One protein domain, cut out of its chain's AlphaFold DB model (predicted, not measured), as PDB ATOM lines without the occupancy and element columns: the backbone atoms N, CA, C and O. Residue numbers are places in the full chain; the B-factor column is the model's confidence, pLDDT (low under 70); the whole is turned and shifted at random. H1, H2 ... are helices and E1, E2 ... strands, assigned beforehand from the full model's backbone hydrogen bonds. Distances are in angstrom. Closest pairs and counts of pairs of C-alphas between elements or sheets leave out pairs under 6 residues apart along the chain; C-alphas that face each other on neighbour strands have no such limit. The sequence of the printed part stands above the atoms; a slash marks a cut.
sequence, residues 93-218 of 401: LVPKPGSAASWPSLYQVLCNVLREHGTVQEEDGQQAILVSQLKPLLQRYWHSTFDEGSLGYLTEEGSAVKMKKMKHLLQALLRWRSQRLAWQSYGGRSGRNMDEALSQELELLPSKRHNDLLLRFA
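This is residues 93 to 218 of the 401 residues of the protein "Hypothetical protein" of Symbiodinium sp. CCMP2456 (UniProt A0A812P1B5). A small three-stranded sheet, E1 E5 E4, lies toward one end, with H1 and H3 packed on it at a wide angle to each other; the small hairpin of E2 and E3 lies at the far end. H2 packs on H1 beside the strands. The printed part has 126 residues with four named helices and five named strands, in the order H1 E1 H2 E2 E3 H3 H4 E4 E5; both sheets are antiparallel. The class is mixed, and the whole is compact, with a radius of gyration of the C-alphas of 14.7 A and spans of 41 by 31 by 23 A.

Start at inner strand E5, residues 213 to 217. Edge strand E1, residues 127 to 130, is its antiparallel neighbour, with N 129 and O 215 within hydrogen-bond range at 2.9 A. Edge strand E4, residues 202 to 206, forms a hairpin with E5; see N 214 and O 205, 2.7 A. H1, residues 100 to 117, and H3, residues 166 to 185, make two layers with this sheet, helices on one face. H1 runs across the strands at a height of 10.2 A. H2, residues 131 to 141, touches residues 109 to 113 of H1, the closest C-alphas being Val 109 and Tyr 141, 6.8 A. H4, residues 192 to 197, only just touches H1, with 3 pairs of C-alphas within 8 A, the closest Gln 108 and Ala 197, 5.9 A. In the hairpin of E2, residues 152 to 154, and E3, residues 160 to 162, N 161 and O 153 are 2.8 A apart. Every O i to N i+4 pair is within hydrogen-bond range in H3 and H4, 12 of 14 in H1 and 4 of 7 in H2.

Find C-alpha 100 at (177.084, 228.924, 219.392); H1 runs 24.7 A from there, with a kink of 28 degrees near residue 107. H3 begins at (168.542, 227.647, 208.170) and runs 29.0 A.

The C-alphas farthest apart, Glu 122 and Glu 157, are 44.2 A apart. The printed part has no cut, no link is long, and residue 190 alone is under 70 in pLDDT.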
ATOM      1  N   LEU A  93     171.582 232.120 228.106       97.25
ATOM      2  CA  LEU A  93     170.256 232.681 227.831       97.25
ATOM      3  C   LEU A  93     170.296 234.120 227.288       97.25
ATOM      4  O   LEU A  93     169.272 234.611 226.817       97.25
ATOM      5  N   VAL A  94     171.455 234.786 227.284       97.00
ATOM      6  CA  VAL A  94     171.604 236.112 226.668       97.00
ATOM      7  C   VAL A  94     171.823 235.971 225.154       97.00
ATOM      8  O   VAL A  94     172.770 235.296 224.736       97.00
ATOM      9  N   PRO A  95     171.007 236.636 224.313       96.06
ATOM     10  CA  PRO A  95     171.213 236.688 222.869       96.06
ATOM     11  C   PRO A  95     172.598 237.222 222.506       96.06
ATOM     12  O   PRO A  95     172.918 238.379 222.780       96.06
ATOM     13  N   LYS A  96     173.419 236.390 221.857       95.38
ATOM     14  CA  LYS A  96     174.727 236.802 221.337       95.38
ATOM     15  C   LYS A  96     174.915 236.292 219.906       95.38
ATOM     16  O   LYS A  96     175.199 235.108 219.708       95.38
ATOM     17  N   PRO A  97     174.773 237.158 218.887       92.50
ATOM     18  CA  PRO A  97     174.934 236.744 217.497       92.50
ATOM     19  C   PRO A  97     176.345 236.183 217.275       92.50
ATOM     20  O   PRO A  97     177.329 236.715 217.783       92.50
ATOM     21  N   GLY A  98     176.448 235.081 216.533       93.00
ATOM     22  CA  GLY A  98     177.727 234.412 216.273       93.00
ATOM     23  C   GLY A  98     178.237 233.509 217.407       93.00
ATOM     24  O   GLY A  98     179.150 232.720 217.172       93.00
ATOM     25  N   SER A  99     177.639 233.553 218.603       95.94
ATOM     26  CA  SER A  99     177.965 232.626 219.692       95.94
ATOM     27  C   SER A  99     177.110 231.364 219.605       95.94
ATOM     28  O   SER A  99     175.899 231.400 219.828       95.94
ATOM     29  N   ALA A 100     177.751 230.222 219.363       96.88
ATOM     30  CA  ALA A 100     177.084 228.924 219.392       96.88
ATOM     31  C   ALA A 100     176.631 228.518 220.803       96.88
ATOM     32  O   ALA A 100     175.651 227.795 220.927       96.88
ATOM     33  N   ALA A 101     177.299 228.983 221.864       97.25
ATOM     34  CA  ALA A 101     176.890 228.714 223.245       97.25
ATOM     35  C   ALA A 101     175.593 229.442 223.646       97.25
ATOM     36  O   ALA A 101     174.903 228.995 224.554       97.25
ATOM     37  N   SER A 102     175.217 230.514 222.938       97.44
ATOM     38  CA  SER A 102     173.945 231.225 223.147       97.44
ATOM     39  C   SER A 102     172.730 230.525 222.514       97.44
ATOM     40  O   SER A 102     171.639 231.095 222.434       97.44
ATOM     41  N   TRP A 103     172.892 229.280 222.052       98.00
ATOM     42  CA  TRP A 103     171.822 228.509 221.427       98.00
ATOM     43  C   TRP A 103     170.549 228.351 222.283       98.00
ATOM     44  O   TRP A 103     169.477 228.331 221.675       98.00
ATOM     45  N   PRO A 104     170.589 228.294 223.636       98.00
ATOM     46  CA  PRO A 104     169.366 228.258 224.437       98.00
ATOM     47  C   PRO A 104     168.527 229.532 224.279       98.00
ATOM     48  O   PRO A 104     167.311 229.439 224.126       98.00
ATOM     49  N   SER A 105     169.165 230.710 224.217       97.88
ATOM     50  CA  SER A 105     168.468 231.979 223.945       97.88
ATOM     51  C   SER A 105     167.765 231.963 222.582       97.88
ATOM     52  O   SER A 105     166.602 232.348 222.464       97.88
ATOM     53  N   LEU A 106     168.442 231.446 221.551       97.94
ATOM     54  CA  LEU A 106     167.880 231.306 220.209       97.94
ATOM     55  C   LEU A 106     166.704 230.324 220.202       97.94
ATOM     56  O   LEU A 106     165.675 230.597 219.587       97.94
ATOM     57  N   TYR A 107     166.838 229.197 220.903       98.44
ATOM     58  CA  TYR A 107     165.769 228.213 221.043       98.44
ATOM     59  C   TYR A 107     164.526 228.826 221.694       98.44
ATOM     60  O   TYR A 107     163.418 228.689 221.174       98.44
ATOM     61  N   GLN A 108     164.713 229.576 222.780       97.94
ATOM     62  CA  GLN A 108     163.632 230.271 223.473       97.94
ATOM     63  C   GLN A 108     162.931 231.290 222.563       97.94
ATOM     64  O   GLN A 108     161.697 231.341 222.523       97.94
ATOM     65  N   VAL A 109     163.692 232.068 221.782       98.31
ATOM     66  CA  VAL A 109     163.112 232.999 220.803       98.31
ATOM     67  C   VAL A 109     162.334 232.254 219.720       98.31
ATOM     68  O   VAL A 109     161.245 232.697 219.366       98.31
ATOM     69  N   LEU A 110     162.814 231.106 219.231       98.38
ATOM     70  CA  LEU A 110     162.068 230.291 218.265       98.38
ATOM     71  C   LEU A 110     160.723 229.821 218.829       98.38
ATOM     72  O   LEU A 110     159.714 229.912 218.128       98.38
ATOM     73  N   CYS A 111     160.680 229.381 220.088       98.00
ATOM     74  CA  CYS A 111     159.422 229.032 220.748       98.00
ATOM     75  C   CYS A 111     158.467 230.234 220.828       98.00
ATOM     76  O   CYS A 111     157.274 230.092 220.564       98.00
ATOM     77  N   ASN A 112     158.971 231.423 221.158       97.62
ATOM     78  CA  ASN A 112     158.142 232.629 221.232       97.62
ATOM     79  C   ASN A 112     157.628 233.059 219.852       97.62
ATOM     80  O   ASN A 112     156.434 233.305 219.695       97.62
ATOM     81  N   VAL A 113     158.497 233.053 218.837       98.19
ATOM     82  CA  VAL A 113     158.126 233.344 217.446       98.19
ATOM     83  C   VAL A 113     157.048 232.383 216.961       98.19
ATOM     84  O   VAL A 113     156.088 232.815 216.330       98.19
ATOM     85  N   LEU A 114     157.170 231.093 217.274       97.69
ATOM     86  CA  LEU A 114     156.176 230.100 216.888       97.69
ATOM     87  C   LEU A 114     154.823 230.337 217.575       97.69
ATOM     88  O   LEU A 114     153.786 230.194 216.935       97.69
ATOM     89  N   ARG A 115     154.830 230.740 218.850       96.44
ATOM     90  CA  ARG A 115     153.609 231.049 219.608       96.44
ATOM     91  C   ARG A 115     152.874 232.276 219.063       96.44
ATOM     92  O   ARG A 115     151.645 232.293 219.027       96.44
ATOM     93  N   GLU A 116     153.627 233.297 218.663       97.75
ATOM     94  CA  GLU A 116     153.083 234.583 218.211       97.75
ATOM     95  C   GLU A 116     152.737 234.615 216.717       97.75
ATOM     96  O   GLU A 116     151.720 235.191 216.338       97.75
ATOM     97  N   HIS A 117     153.577 234.017 215.867       98.00
ATOM     98  CA  HIS A 117     153.488 234.119 214.399       98.00
ATOM     99  C   HIS A 117     153.138 232.791 213.726       98.00
ATOM    100  O   HIS A 117     152.993 232.742 212.505       98.00
ATOM    101  N   GLY A 118     153.019 231.703 214.492       97.31
ATOM    102  CA  GLY A 118     152.637 230.402 213.962       97.31
ATOM    103  C   GLY A 118     151.201 230.402 213.443       97.31
ATOM    104  O   GLY A 118     150.273 230.859 214.115       97.31
ATOM    105  N   THR A 119     151.005 229.854 212.248       96.56
ATOM    106  CA  THR A 119     149.678 229.651 211.669       96.56
ATOM    107  C   THR A 119     149.139 228.289 212.082       96.56
ATOM    108  O   THR A 119     149.870 227.299 212.142       96.56
ATOM    109  N   VAL A 120     147.848 228.234 212.404       95.81
ATOM    110  CA  VAL A 120     147.183 226.983 212.775       95.81
ATOM    111  C   VAL A 120     147.068 226.098 211.534       95.81
ATOM    112  O   VAL A 120     146.428 226.473 210.553       95.81
ATOM    113  N   GLN A 121     147.698 224.926 211.573       93.44
ATOM    114  CA  GLN A 121     147.563 223.894 210.547       93.44
ATOM    115  C   GLN A 121     146.185 223.239 210.660       93.44
ATOM    116  O   GLN A 121     145.810 222.778 211.734       93.44
ATOM    117  N   GLU A 122     145.446 223.153 209.553       90.25
ATOM    118  CA  GLU A 122     144.100 222.552 209.524       90.25
ATOM    119  C   GLU A 122     144.083 221.069 209.925       90.25
ATOM    120  O   GLU A 122     143.087 220.607 210.469       90.25
ATOM    121  N   GLU A 123     145.163 220.327 209.657       87.75
ATOM    122  CA  GLU A 123     145.208 218.878 209.895       87.75
ATOM    123  C   GLU A 123     145.283 218.534 211.391       87.75
ATOM    124  O   GLU A 123     144.562 217.652 211.847       87.75
ATOM    125  N   ASP A 124     146.105 219.266 212.152       86.75
ATOM    126  CA  ASP A 124     146.427 218.929 213.547       86.75
ATOM    127  C   ASP A 124     146.011 220.021 214.549       86.75
ATOM    128  O   ASP A 124     146.168 219.854 215.756       86.75
ATOM    129  N   GLY A 125     145.529 221.178 214.079       89.94
ATOM    130  CA  GLY A 125     145.211 222.331 214.931       89.94
ATOM    131  C   GLY A 125     146.433 222.974 215.603       89.94
ATOM    132  O   GLY A 125     146.283 223.830 216.474       89.94
ATOM    133  N   GLN A 126     147.647 222.579 215.217       93.12
ATOM    134  CA  GLN A 126     148.890 223.069 215.807       93.12
ATOM    135  C   GLN A 126     149.415 224.306 215.093       93.12
ATOM    136  O   GLN A 126     149.330 224.416 213.869       93.12
ATOM    137  N   GLN A 127     150.017 225.215 215.859       95.56
ATOM    138  CA  GLN A 127     150.764 226.338 215.308       95.56
ATOM    139  C   GLN A 127     152.050 225.838 214.645       95.56
ATOM    140  O   GLN A 127     152.863 225.151 215.269       95.56
ATOM    141  N   ALA A 128     152.235 226.205 213.383       97.31
ATOM    142  CA  ALA A 128     153.435 225.922 212.615       97.31
ATOM    143  C   ALA A 128     153.887 227.172 211.858       97.31
ATOM    144  O   ALA A 128     153.081 228.035 211.512       97.31
ATOM    145  N   ILE A 129     155.178 227.257 211.559       98.12
ATOM    146  CA  ILE A 129     155.740 228.327 210.737       98.12
ATOM    147  C   ILE A 129     156.672 227.755 209.675       98.12
ATOM    148  O   ILE A 129     157.377 226.774 209.918       98.12
ATOM    149  N   LEU A 130     156.675 228.350 208.482       98.38
ATOM    150  CA  LEU A 130     157.587 227.945 207.414       98.38
ATOM    151  C   LEU A 130     159.015 228.380 207.745       98.38
ATOM    152  O   LEU A 130     159.252 229.504 208.189       98.38
ATOM    153  N   VAL A 131     159.991 227.516 207.478       98.31
ATOM    154  CA  VAL A 131     161.404 227.814 207.749       98.31
ATOM    155  C   VAL A 131     161.895 229.018 206.947       98.31
ATOM    156  O   VAL A 131     162.682 229.814 207.464       98.31
ATOM    157  N   SER A 132     161.400 229.205 205.722       97.81
ATOM    158  CA  SER A 132     161.682 230.396 204.907       97.81
ATOM    159  C   SER A 132     161.252 231.718 205.559       97.81
ATOM    160  O   SER A 132     161.843 232.755 205.266       97.81
ATOM    161  N   GLN A 133     160.283 231.696 206.478       98.12
ATOM    162  CA  GLN A 133     159.793 232.889 207.180       98.12
ATOM    163  C   GLN A 133     160.606 233.217 208.440       98.12
ATOM    164  O   GLN A 133     160.495 234.320 208.972       98.12
ATOM    165  N   LEU A 134     161.448 232.294 208.921       98.19
ATOM    166  CA  LEU A 134     162.145 232.463 210.198       98.19
ATOM    167  C   LEU A 134     163.229 233.538 210.164       98.19
ATOM    168  O   LEU A 134     163.408 234.227 211.159       98.19
ATOM    169  N   LYS A 135     163.953 233.711 209.051       97.62
ATOM    170  CA  LYS A 135     165.074 234.667 208.978       97.62
ATOM    171  C   LYS A 135     164.681 236.104 209.374       97.62
ATOM    172  O   LYS A 135     165.294 236.619 210.310       97.62
ATOM    173  N   PRO A 136     163.672 236.746 208.753       98.19
ATOM    174  CA  PRO A 136     163.271 238.101 209.141       98.19
ATOM    175  C   PRO A 136     162.720 238.172 210.574       98.19
ATOM    176  O   PRO A 136     162.889 239.183 211.252       98.19
ATOM    177  N   LEU A 137     162.096 237.099 211.068       98.25
ATOM    178  CA  LEU A 137     161.585 237.045 212.439       98.25
ATOM    179  C   LEU A 137     162.725 236.940 213.456       98.25
ATOM    180  O   LEU A 137     162.723 237.661 214.444       98.25
ATOM    181  N   LEU A 138     163.746 236.125 213.195       97.94
ATOM    182  CA  LEU A 138     164.937 236.042 214.043       97.94
ATOM    183  C   LEU A 138     165.736 237.348 214.037       97.94
ATOM    184  O   LEU A 138     166.230 237.760 215.084       97.94
ATOM    185  N   GLN A 139     165.796 238.044 212.901       97.56
ATOM    186  CA  GLN A 139     166.379 239.386 212.841       97.56
ATOM    187  C   GLN A 139     165.621 240.387 213.721       97.56
ATOM    188  O   GLN A 139     166.227 241.239 214.364       97.56
ATOM    189  N   ARG A 140     164.293 240.264 213.790       97.94
ATOM    190  CA  ARG A 140     163.442 241.148 214.590       97.94
ATOM    191  C   ARG A 140     163.442 240.820 216.086       97.94
ATOM    192  O   ARG A 140     163.460 241.742 216.892       97.94
ATOM    193  N   TYR A 141     163.367 239.540 216.448       97.62
ATOM    194  CA  TYR A 141     163.126 239.098 217.829       97.62
ATOM    195  C   TYR A 141     164.377 238.601 218.560       97.62
ATOM    196  O   TYR A 141     164.370 238.579 219.787       97.62
ATOM    197  N   TRP A 142     165.433 238.192 217.846       96.75
ATOM    198  CA  TRP A 142     166.673 237.718 218.471       96.75
ATOM    199  C   TRP A 142     167.799 238.741 218.349       96.75
ATOM    200  O   TRP A 142     168.281 239.248 219.358       96.75
ATOM    201  N   HIS A 143     168.221 239.050 217.120       96.62
ATOM    202  CA  HIS A 143     169.288 240.018 216.879       96.62
ATOM    203  C   HIS A 143     169.238 240.573 215.451       96.62
ATOM    204  O   HIS A 143     169.220 239.801 214.496       96.62
ATOM    205  N   SER A 144     169.314 241.895 215.282       96.88
ATOM    206  CA  SER A 144     169.173 242.571 213.977       96.88
ATOM    207  C   SER A 144     170.190 242.126 212.923       96.88
ATOM    208  O   SER A 144     169.864 242.036 211.743       96.88
ATOM    209  N   THR A 145     171.412 241.795 213.346       95.88
ATOM    210  CA  THR A 145     172.488 241.305 212.463       95.88
ATOM    211  C   THR A 145     172.476 239.790 212.253       95.88
ATOM    212  O   THR A 145     173.453 239.235 211.749       95.88
ATOM    213  N   PHE A 146     171.410 239.094 212.658       96.38
ATOM    214  CA  PHE A 146     171.322 237.650 212.495       96.38
ATOM    215  C   PHE A 146     171.459 237.238 211.021       96.38
ATOM    216  O   PHE A 146     170.675 237.647 210.158       96.38
ATOM    217  N   ASP A 147     172.436 236.368 210.769       95.38
ATOM    218  CA  ASP A 147     172.629 235.684 209.501       95.38
ATOM    219  C   ASP A 147     173.083 234.240 209.738       95.38
ATOM    220  O   ASP A 147     174.100 233.982 210.386       95.38
ATOM    221  N   GLU A 148     172.353 233.280 209.178       94.00
ATOM    222  CA  GLU A 148     172.643 231.857 209.325       94.00
ATOM    223  C   GLU A 148     173.983 231.436 208.704       94.00
ATOM    224  O   GLU A 148     174.550 230.431 209.132       94.00
ATOM    225  N   GLY A 149     174.495 232.182 207.718       92.94
ATOM    226  CA  GLY A 149     175.782 231.917 207.067       92.94
ATOM    227  C   GLY A 149     176.991 232.368 207.891       92.94
ATOM    228  O   GLY A 149     178.095 231.838 207.707       92.94
ATOM    229  N   SER A 150     176.776 233.320 208.803       93.25
ATOM    230  CA  SER A 150     177.764 233.784 209.782       93.25
ATOM    231  C   SER A 150     177.930 232.823 210.965       93.25
ATOM    232  O   SER A 150     178.968 232.829 211.625       93.25
ATOM    233  N   LEU A 151     176.939 231.958 211.209       94.31
ATOM    234  CA  LEU A 151     176.969 231.007 212.313       94.31
ATOM    235  C   LEU A 151     177.901 229.828 212.008       94.31
ATOM    236  O   LEU A 151     177.708 229.041 211.076       94.31
ATOM    237  N   GLY A 152     178.910 229.684 212.854       96.44
ATOM    238  CA  GLY A 152     179.772 228.516 212.936       96.44
ATOM    239  C   GLY A 152     179.897 228.077 214.387       96.44
ATOM    240  O   GLY A 152     179.632 228.850 215.305       96.44
ATOM    241  N   TYR A 153     180.280 226.825 214.593       97.94
ATOM    242  CA  TYR A 153     180.513 226.296 215.928       97.94
ATOM    243  C   TYR A 153     181.689 225.325 215.942       97.94
ATOM    244  O   TYR A 153     182.081 224.795 214.901       97.94
ATOM    245  N   LEU A 154     182.249 225.105 217.126       98.38
ATOM    246  CA  LEU A 154     183.277 224.102 217.378       98.38
ATOM    247  C   LEU A 154     182.625 222.857 217.992       98.38
ATOM    248  O   LEU A 154     181.790 222.977 218.890       98.38
ATOM    249  N   THR A 155     182.964 221.663 217.500       98.19
ATOM    250  CA  THR A 155     182.549 220.395 218.128       98.19
ATOM    251  C   THR A 155     183.260 220.189 219.470       98.19
ATOM    252  O   THR A 155     184.133 220.970 219.837       98.19
ATOM    253  N   GLU A 156     182.916 219.137 220.212       97.00
ATOM    254  CA  GLU A 156     183.555 218.799 221.499       97.00
ATOM    255  C   GLU A 156     185.056 218.495 221.356       97.00
ATOM    256  O   GLU A 156     185.835 218.740 222.273       97.00
ATOM    257  N   GLU A 157     185.477 218.050 220.173       97.69
ATOM    258  CA  GLU A 157     186.876 217.838 219.780       97.69
ATOM    259  C   GLU A 157     187.524 219.119 219.214       97.69
ATOM    260  O   GLU A 157     188.692 219.133 218.827       97.69
ATOM    261  N   GLY A 158     186.753 220.203 219.116       97.56
ATOM    262  CA  GLY A 158     187.168 221.490 218.573       97.56
ATOM    263  C   GLY A 158     187.171 221.574 217.042       97.56
ATOM    264  O   GLY A 158     187.748 222.506 216.483       97.56
ATOM    265  N   SER A 159     186.540 220.647 216.320       98.06
ATOM    266  CA  SER A 159     186.436 220.757 214.857       98.06
ATOM    267  C   SER A 159     185.454 221.862 214.462       98.06
ATOM    268  O   SER A 159     184.355 221.939 215.005       98.06
ATOM    269  N   ALA A 160     185.825 222.720 213.510       97.56
ATOM    270  CA  ALA A 160     184.964 223.816 213.070       97.56
ATOM    271  C   ALA A 160     183.885 223.337 212.086       97.56
ATOM    272  O   ALA A 160     184.183 222.731 211.055       97.56
ATOM    273  N   VAL A 161     182.626 223.664 212.374       97.88
ATOM    274  CA  VAL A 161     181.467 223.345 211.535       97.88
ATOM    275  C   VAL A 161     180.742 224.634 211.164       97.88
ATOM    276  O   VAL A 161     180.290 225.384 212.028       97.88
ATOM    277  N   LYS A 162     180.606 224.889 209.858       96.81
ATOM    278  CA  LYS A 162     179.912 226.069 209.327       96.81
ATOM    279  C   LYS A 162     178.462 225.754 208.979       96.81
ATOM    280  O   LYS A 162     178.193 224.802 208.239       96.81
ATOM    281  N   MET A 163     177.538 226.605 209.418       96.56
ATOM    282  CA  MET A 163     176.146 226.541 208.989       96.56
ATOM    283  C   MET A 163     175.980 227.264 207.655       96.56
ATOM    284  O   MET A 163     176.411 228.395 207.469       96.56
ATOM    285  N   LYS A 164     175.387 226.572 206.680       95.00
ATOM    286  CA  LYS A 164     175.143 227.134 205.336       95.00
ATOM    287  C   LYS A 164     173.684 227.486 205.071       95.00
ATOM    288  O   LYS A 164     173.393 228.151 204.088       95.00
ATOM    289  N   LYS A 165     172.762 226.924 205.852       96.75
ATOM    290  CA  LYS A 165     171.316 227.005 205.612       96.75
ATOM    291  C   LYS A 165     170.585 226.982 206.944       96.75
ATOM    292  O   LYS A 165     171.017 226.262 207.845       96.75
ATOM    293  N   MET A 166     169.431 227.645 207.002       97.94
ATOM    294  CA  MET A 166     168.542 227.647 208.170       97.94
ATOM    295  C   MET A 166     168.196 226.226 208.647       97.94
ATOM    296  O   MET A 166     168.238 225.942 209.838       97.94
ATOM    297  N   LYS A 167     167.965 225.286 207.717       97.25
ATOM    298  CA  LYS A 167     167.728 223.868 208.038       97.25
ATOM    299  C   LYS A 167     168.823 223.265 208.929       97.25
ATOM    300  O   LYS A 167     168.501 222.574 209.887       97.25
ATOM    301  N   HIS A 168     170.100 223.510 208.618       97.06
ATOM    302  CA  HIS A 168     171.215 222.936 209.379       97.06
ATOM    303  C   HIS A 168     171.281 223.510 210.796       97.06
ATOM    304  O   HIS A 168     171.551 222.770 211.737       97.06
ATOM    305  N   LEU A 169     170.985 224.806 210.943       97.56
ATOM    306  CA  LEU A 169     170.890 225.461 212.244       97.56
ATOM    307  C   LEU A 169     169.776 224.840 213.090       97.56
ATOM    308  O   LEU A 169     170.040 224.407 214.206       97.56
ATOM    309  N   LEU A 170     168.560 224.722 212.546       98.19
ATOM    310  CA  LEU A 170     167.428 224.128 213.264       98.19
ATOM    311  C   LEU A 170     167.709 222.676 213.665       98.19
ATOM    312  O   LEU A 170     167.500 222.306 214.814       98.19
ATOM    313  N   GLN A 171     168.255 221.863 212.757       97.94
ATOM    314  CA  GLN A 171     168.635 220.482 213.075       97.94
ATOM    315  C   GLN A 171     169.690 220.408 214.185       97.94
ATOM    316  O   GLN A 171     169.600 219.547 215.060       97.94
ATOM    317  N   ALA A 172     170.677 221.308 214.172       97.94
ATOM    318  CA  ALA A 172     171.683 221.369 215.223       97.94
ATOM    319  C   ALA A 172     171.084 221.788 216.571       97.94
ATOM    320  O   ALA A 172     171.393 221.143 217.566       97.94
ATOM    321  N   LEU A 173     170.185 222.780 216.596       98.12
ATOM    322  CA  LEU A 173     169.478 223.214 217.808       98.12
ATOM    323  C   LEU A 173     168.664 222.085 218.439       98.12
ATOM    324  O   LEU A 173     168.778 221.845 219.638       98.12
ATOM    325  N   LEU A 174     167.880 221.363 217.631       98.25
ATOM    326  CA  LEU A 174     167.099 220.220 218.110       98.25
ATOM    327  C   LEU A 174     168.014 219.136 218.692       98.25
ATOM    328  O   LEU A 174     167.757 218.638 219.786       98.25
ATOM    329  N   ARG A 175     169.128 218.836 218.011       98.25
ATOM    330  CA  ARG A 175     170.133 217.889 218.510       98.25
ATOM    331  C   ARG A 175     170.752 218.351 219.833       98.25
ATOM    332  O   ARG A 175     170.850 217.545 220.753       98.25
ATOM    333  N   TRP A 176     171.163 219.616 219.941       98.31
ATOM    334  CA  TRP A 176     171.771 220.167 221.158       98.31
ATOM    335  C   TRP A 176     170.797 220.153 222.337       98.31
ATOM    336  O   TRP A 176     171.192 219.787 223.443       98.31
ATOM    337  N   ARG A 177     169.509 220.437 222.099       97.88
ATOM    338  CA  ARG A 177     168.460 220.259 223.111       97.88
ATOM    339  C   ARG A 177     168.365 218.809 223.577       97.88
ATOM    340  O   ARG A 177     168.397 218.569 224.779       97.88
ATOM    341  N   SER A 178     168.278 217.842 222.661       97.69
ATOM    342  CA  SER A 178     168.221 216.421 223.039       97.69
ATOM    343  C   SER A 178     169.448 215.991 223.845       97.69
ATOM    344  O   SER A 178     169.309 215.303 224.852       97.69
ATOM    345  N   GLN A 179     170.644 216.441 223.449       97.38
ATOM    346  CA  GLN A 179     171.881 216.192 224.194       97.38
ATOM    347  C   GLN A 179     171.837 216.798 225.602       97.38
ATOM    348  O   GLN A 179     172.249 216.143 226.557       97.38
ATOM    349  N   ARG A 180     171.295 218.013 225.755       96.38
ATOM    350  CA  ARG A 180     171.128 218.670 227.059       96.38
ATOM    351  C   ARG A 180     170.182 217.901 227.977       96.38
ATOM    352  O   ARG A 180     170.539 217.654 229.125       96.38
ATOM    353  N   LEU A 181     169.028 217.475 227.472       95.62
ATOM    354  CA  LEU A 181     168.066 216.680 228.245       95.62
ATOM    355  C   LEU A 181     168.635 215.308 228.638       95.62
ATOM    356  O   LEU A 181     168.444 214.851 229.767       95.62
ATOM    357  N   ALA A 182     169.385 214.665 227.736       95.88
ATOM    358  CA  ALA A 182     170.086 213.422 228.046       95.88
ATOM    359  C   ALA A 182     171.129 213.637 229.154       95.88
ATOM    360  O   ALA A 182     171.122 212.914 230.145       95.88
ATOM    361  N   TRP A 183     171.973 214.665 229.036       95.12
ATOM    362  CA  TRP A 183     172.979 215.004 230.047       95.12
ATOM    363  C   TRP A 183     172.353 215.307 231.422       95.12
ATOM    364  O   TRP A 183     172.848 214.831 232.442       95.12
ATOM    365  N   GLN A 184     171.217 216.011 231.454       94.31
ATOM    366  CA  GLN A 184     170.466 216.276 232.687       94.31
ATOM    367  C   GLN A 184     169.980 214.971 233.346       94.31
ATOM    368  O   GLN A 184     170.046 214.819 234.565       94.31
ATOM    369  N   SER A 185     169.561 213.994 232.533       94.31
ATOM    370  CA  SER A 185     169.076 212.693 233.008       94.31
ATOM    371  C   SER A 185     170.172 211.844 233.667       94.31
ATOM    372  O   SER A 185     169.868 211.022 234.528       94.31
ATOM    373  N   TYR A 186     171.447 212.065 233.323       93.00
ATOM    374  CA  TYR A 186     172.604 211.380 233.923       93.00
ATOM    375  C   TYR A 186     173.089 212.013 235.241       93.00
ATOM    376  O   TYR A 186     174.180 211.700 235.712       93.00
ATOM    377  N   GLY A 187     172.295 212.892 235.858       89.44
ATOM    378  CA  GLY A 187     172.666 213.562 237.109       89.44
ATOM    379  C   GLY A 187     173.469 214.846 236.905       89.44
ATOM    380  O   GLY A 187     174.049 215.363 237.863       89.44
ATOM    381  N   GLY A 188     173.477 215.387 235.681       82.75
ATOM    382  CA  GLY A 188     173.994 216.720 235.413       82.75
ATOM    383  C   GLY A 188     173.285 217.746 236.297       82.75
ATOM    384  O   GLY A 188     172.084 217.981 236.154       82.75
ATOM    385  N   ARG A 189     174.018 218.357 237.235       79.00
ATOM    386  CA  ARG A 189     173.496 219.464 238.044       79.00
ATOM    387  C   ARG A 189     173.382 220.686 237.150       79.00
ATOM    388  O   ARG A 189     174.366 221.394 236.944       79.00
ATOM    389  N   SER A 190     172.194 220.922 236.608       68.06
ATOM    390  CA  SER A 190     171.936 222.131 235.839       68.06
ATOM    391  C   SER A 190     171.066 223.148 236.529       68.06
ATOM    392  O   SER A 190     170.284 222.830 237.424       68.06
ATOM    393  N   GLY A 191     171.249 224.399 236.105       76.56
ATOM    394  CA  GLY A 191     170.413 225.490 236.546       76.56
ATOM    395  C   GLY A 191     169.004 225.325 235.989       76.56
ATOM    396  O   GLY A 191     168.769 225.040 234.814       76.56
ATOM    397  N   ARG A 192     168.043 225.520 236.889       86.06
ATOM    398  CA  ARG A 192     166.613 225.352 236.628       86.06
ATOM    399  C   ARG A 192     166.117 226.245 235.483       86.06
ATOM    400  O   ARG A 192     165.222 225.847 234.750       86.06
ATOM    401  N   ASN A 193     166.738 227.412 235.307       92.44
ATOM    402  CA  ASN A 193     166.304 228.439 234.358       92.44
ATOM    403  C   ASN A 193     166.520 228.027 232.895       92.44
ATOM    404  O   ASN A 193     165.631 228.225 232.069       92.44
ATOM    405  N   MET A 194     167.685 227.456 232.555       94.44
ATOM    406  CA  MET A 194     167.936 227.014 231.179       94.44
ATOM    407  C   MET A 194     167.019 225.846 230.820       94.44
ATOM    408  O   MET A 194     166.447 225.821 229.733       94.44
ATOM    409  N   ASP A 195     166.850 224.900 231.737       94.81
ATOM    410  CA  ASP A 195     166.041 223.711 231.484       94.81
ATOM    411  C   ASP A 195     164.545 224.074 231.352       94.81
ATOM    412  O   ASP A 195     163.845 223.524 230.501       94.81
ATOM    413  N   GLU A 196     164.065 225.073 232.102       94.94
ATOM    414  CA  GLU A 196     162.725 225.649 231.935       94.94
ATOM    415  C   GLU A 196     162.543 226.308 230.559       94.94
ATOM    416  O   GLU A 196     161.534 226.068 229.887       94.94
ATOM    417  N   ALA A 197     163.535 227.074 230.087       94.88
ATOM    418  CA  ALA A 197     163.504 227.691 228.758       94.88
ATOM    419  C   ALA A 197     163.480 226.656 227.615       94.88
ATOM    420  O   ALA A 197     162.942 226.929 226.541       94.88
ATOM    421  N   LEU A 198     164.027 225.460 227.852       96.62
ATOM    422  CA  LEU A 198     164.079 224.342 226.903       96.62
ATOM    423  C   LEU A 198     162.925 223.335 227.069       96.62
ATOM    424  O   LEU A 198     162.889 222.322 226.363       96.62
ATOM    425  N   SER A 199     161.987 223.600 227.983       95.69
ATOM    426  CA  SER A 199     160.865 222.703 228.293       95.69
ATOM    427  C   SER A 199     160.005 222.394 227.068       95.69
ATOM    428  O   SER A 199     159.649 221.241 226.831       95.69
ATOM    429  N   GLN A 200     159.728 223.411 226.252       96.69
ATOM    430  CA  GLN A 200     158.968 223.264 225.018       96.69
ATOM    431  C   GLN A 200     159.768 222.450 224.006       96.69
ATOM    432  O   GLN A 200     160.951 222.705 223.790       96.69
ATOM    433  N   GLU A 201     159.126 221.468 223.387       97.44
ATOM    434  CA  GLU A 201     159.737 220.674 222.333       97.44
ATOM    435  C   GLU A 201     159.343 221.229 220.970       97.44
ATOM    436  O   GLU A 201     158.188 221.567 220.729       97.44
ATOM    437  N   LEU A 202     160.319 221.334 220.075       98.06
ATOM    438  CA  LEU A 202     160.137 221.774 218.702       98.06
ATOM    439  C   LEU A 202     160.452 220.603 217.775       98.06
ATOM    440  O   LEU A 202     161.394 219.852 218.024       98.06
ATOM    441  N   GLU A 203     159.721 220.497 216.675       97.88
ATOM    442  CA  GLU A 203     159.982 219.519 215.625       97.88
ATOM    443  C   GLU A 203     159.952 220.154 214.235       97.88
ATOM    444  O   GLU A 203     159.335 221.197 214.003       97.88
ATOM    445  N   LEU A 204     160.672 219.518 213.309       98.31
ATOM    446  CA  LEU A 204     160.866 219.997 211.947       98.31
ATOM    447  C   LEU A 204     160.288 218.989 210.954       98.31
ATOM    448  O   LEU A 204     160.779 217.864 210.863       98.31
ATOM    449  N   LEU A 205     159.289 219.402 210.179       97.69
ATOM    450  CA  LEU A 205     158.555 218.530 209.259       97.69
ATOM    451  C   LEU A 205     158.560 219.071 207.827       97.69
ATOM    452  O   LEU A 205     158.650 220.280 207.630       97.69
ATOM    453  N   PRO A 206     158.458 218.214 206.800       98.00
ATOM    454  CA  PRO A 206     158.221 218.679 205.439       98.00
ATOM    455  C   PRO A 206     156.816 219.279 205.309       98.00
ATOM    456  O   PRO A 206     155.835 218.702 205.778       98.00
ATOM    457  N   SER A 207     156.705 220.430 204.647       96.88
ATOM    458  CA  SER A 207     155.405 221.005 204.310       96.88
ATOM    459  C   SER A 207     154.758 220.239 203.158       96.88
ATOM    460  O   SER A 207     155.401 219.932 202.159       96.88
ATOM    461  N   LYS A 208     153.458 219.948 203.279       96.69
ATOM    462  CA  LYS A 208     152.664 219.347 202.191       96.69
ATOM    463  C   LYS A 208     152.247 220.377 201.139       96.69
ATOM    464  O   LYS A 208     152.062 220.034 199.977       96.69
ATOM    465  N   ARG A 209     152.065 221.635 201.561       96.25
ATOM    466  CA  ARG A 209     151.559 222.738 200.721       96.25
ATOM    467  C   ARG A 209     152.683 223.534 200.060       96.25
ATOM    468  O   ARG A 209     152.480 224.120 199.002       96.25
ATOM    469  N   HIS A 210     153.858 223.554 200.680       96.00
ATOM    470  CA  HIS A 210     155.012 224.322 200.228       96.00
ATOM    471  C   HIS A 210     156.206 223.384 200.031       96.00
ATOM    472  O   HIS A 210     156.359 222.420 200.768       96.00
ATOM    473  N   ASN A 211     157.097 223.670 199.079       97.00
ATOM    474  CA  ASN A 211     158.380 222.965 198.973       97.00
ATOM    475  C   ASN A 211     159.380 223.521 200.008       97.00
ATOM    476  O   ASN A 211     160.416 224.085 199.656       97.00
ATOM    477  N   ASP A 212     159.003 223.449 201.281       97.69
ATOM    478  CA  ASP A 212     159.733 224.003 202.420       97.69
ATOM    479  C   ASP A 212     159.542 223.106 203.655       97.69
ATOM    480  O   ASP A 212     158.792 222.125 203.634       97.69
ATOM    481  N   LEU A 213     160.231 223.433 204.741       98.25
ATOM    482  CA  LEU A 213     160.061 222.807 206.043       98.25
ATOM    483  C   LEU A 213     159.155 223.662 206.937       98.25
ATOM    484  O   LEU A 213     159.089 224.882 206.802       98.25
ATOM    485  N   LEU A 214     158.483 223.005 207.871       97.88
ATOM    486  CA  LEU A 214     157.668 223.593 208.922       97.88
ATOM    487  C   LEU A 214     158.343 223.346 210.262       97.88
ATOM    488  O   LEU A 214     158.714 222.212 210.565       97.88
ATOM    489  N   LEU A 215     158.467 224.398 211.058       98.38
ATOM    490  CA  LEU A 215     158.804 224.311 212.471       98.38
ATOM    491  C   LEU A 215     157.500 224.381 213.275       98.38
ATOM    492  O   LEU A 215     156.703 225.295 213.053       98.38
ATOM    493  N   ARG A 216     157.274 223.429 214.182       97.25
ATOM    494  CA  ARG A 216     156.107 223.406 215.081       97.25
ATOM    495  C   ARG A 216     156.478 222.874 216.466       97.25
ATOM    496  O   ARG A 216     157.590 222.384 216.648       97.25
ATOM    497  N   PHE A 217     155.565 222.972 217.428       97.06
ATOM    498  CA  PHE A 217     155.736 222.341 218.736       97.06
ATOM    499  C   PHE A 217     155.497 220.834 218.617       97.06
ATOM    500  O   PHE A 217     154.544 220.424 217.955       97.06
ATOM    501  N   ALA A 218     156.342 220.024 219.251       94.94
ATOM    502  CA  ALA A 218     156.111 218.590 219.358       94.94
ATOM    503  C   ALA A 218     155.188 218.299 220.548       94.94
ATOM    504  O   ALA A 218     155.268 218.943 221.595       94.94
TER     505      ALA A 218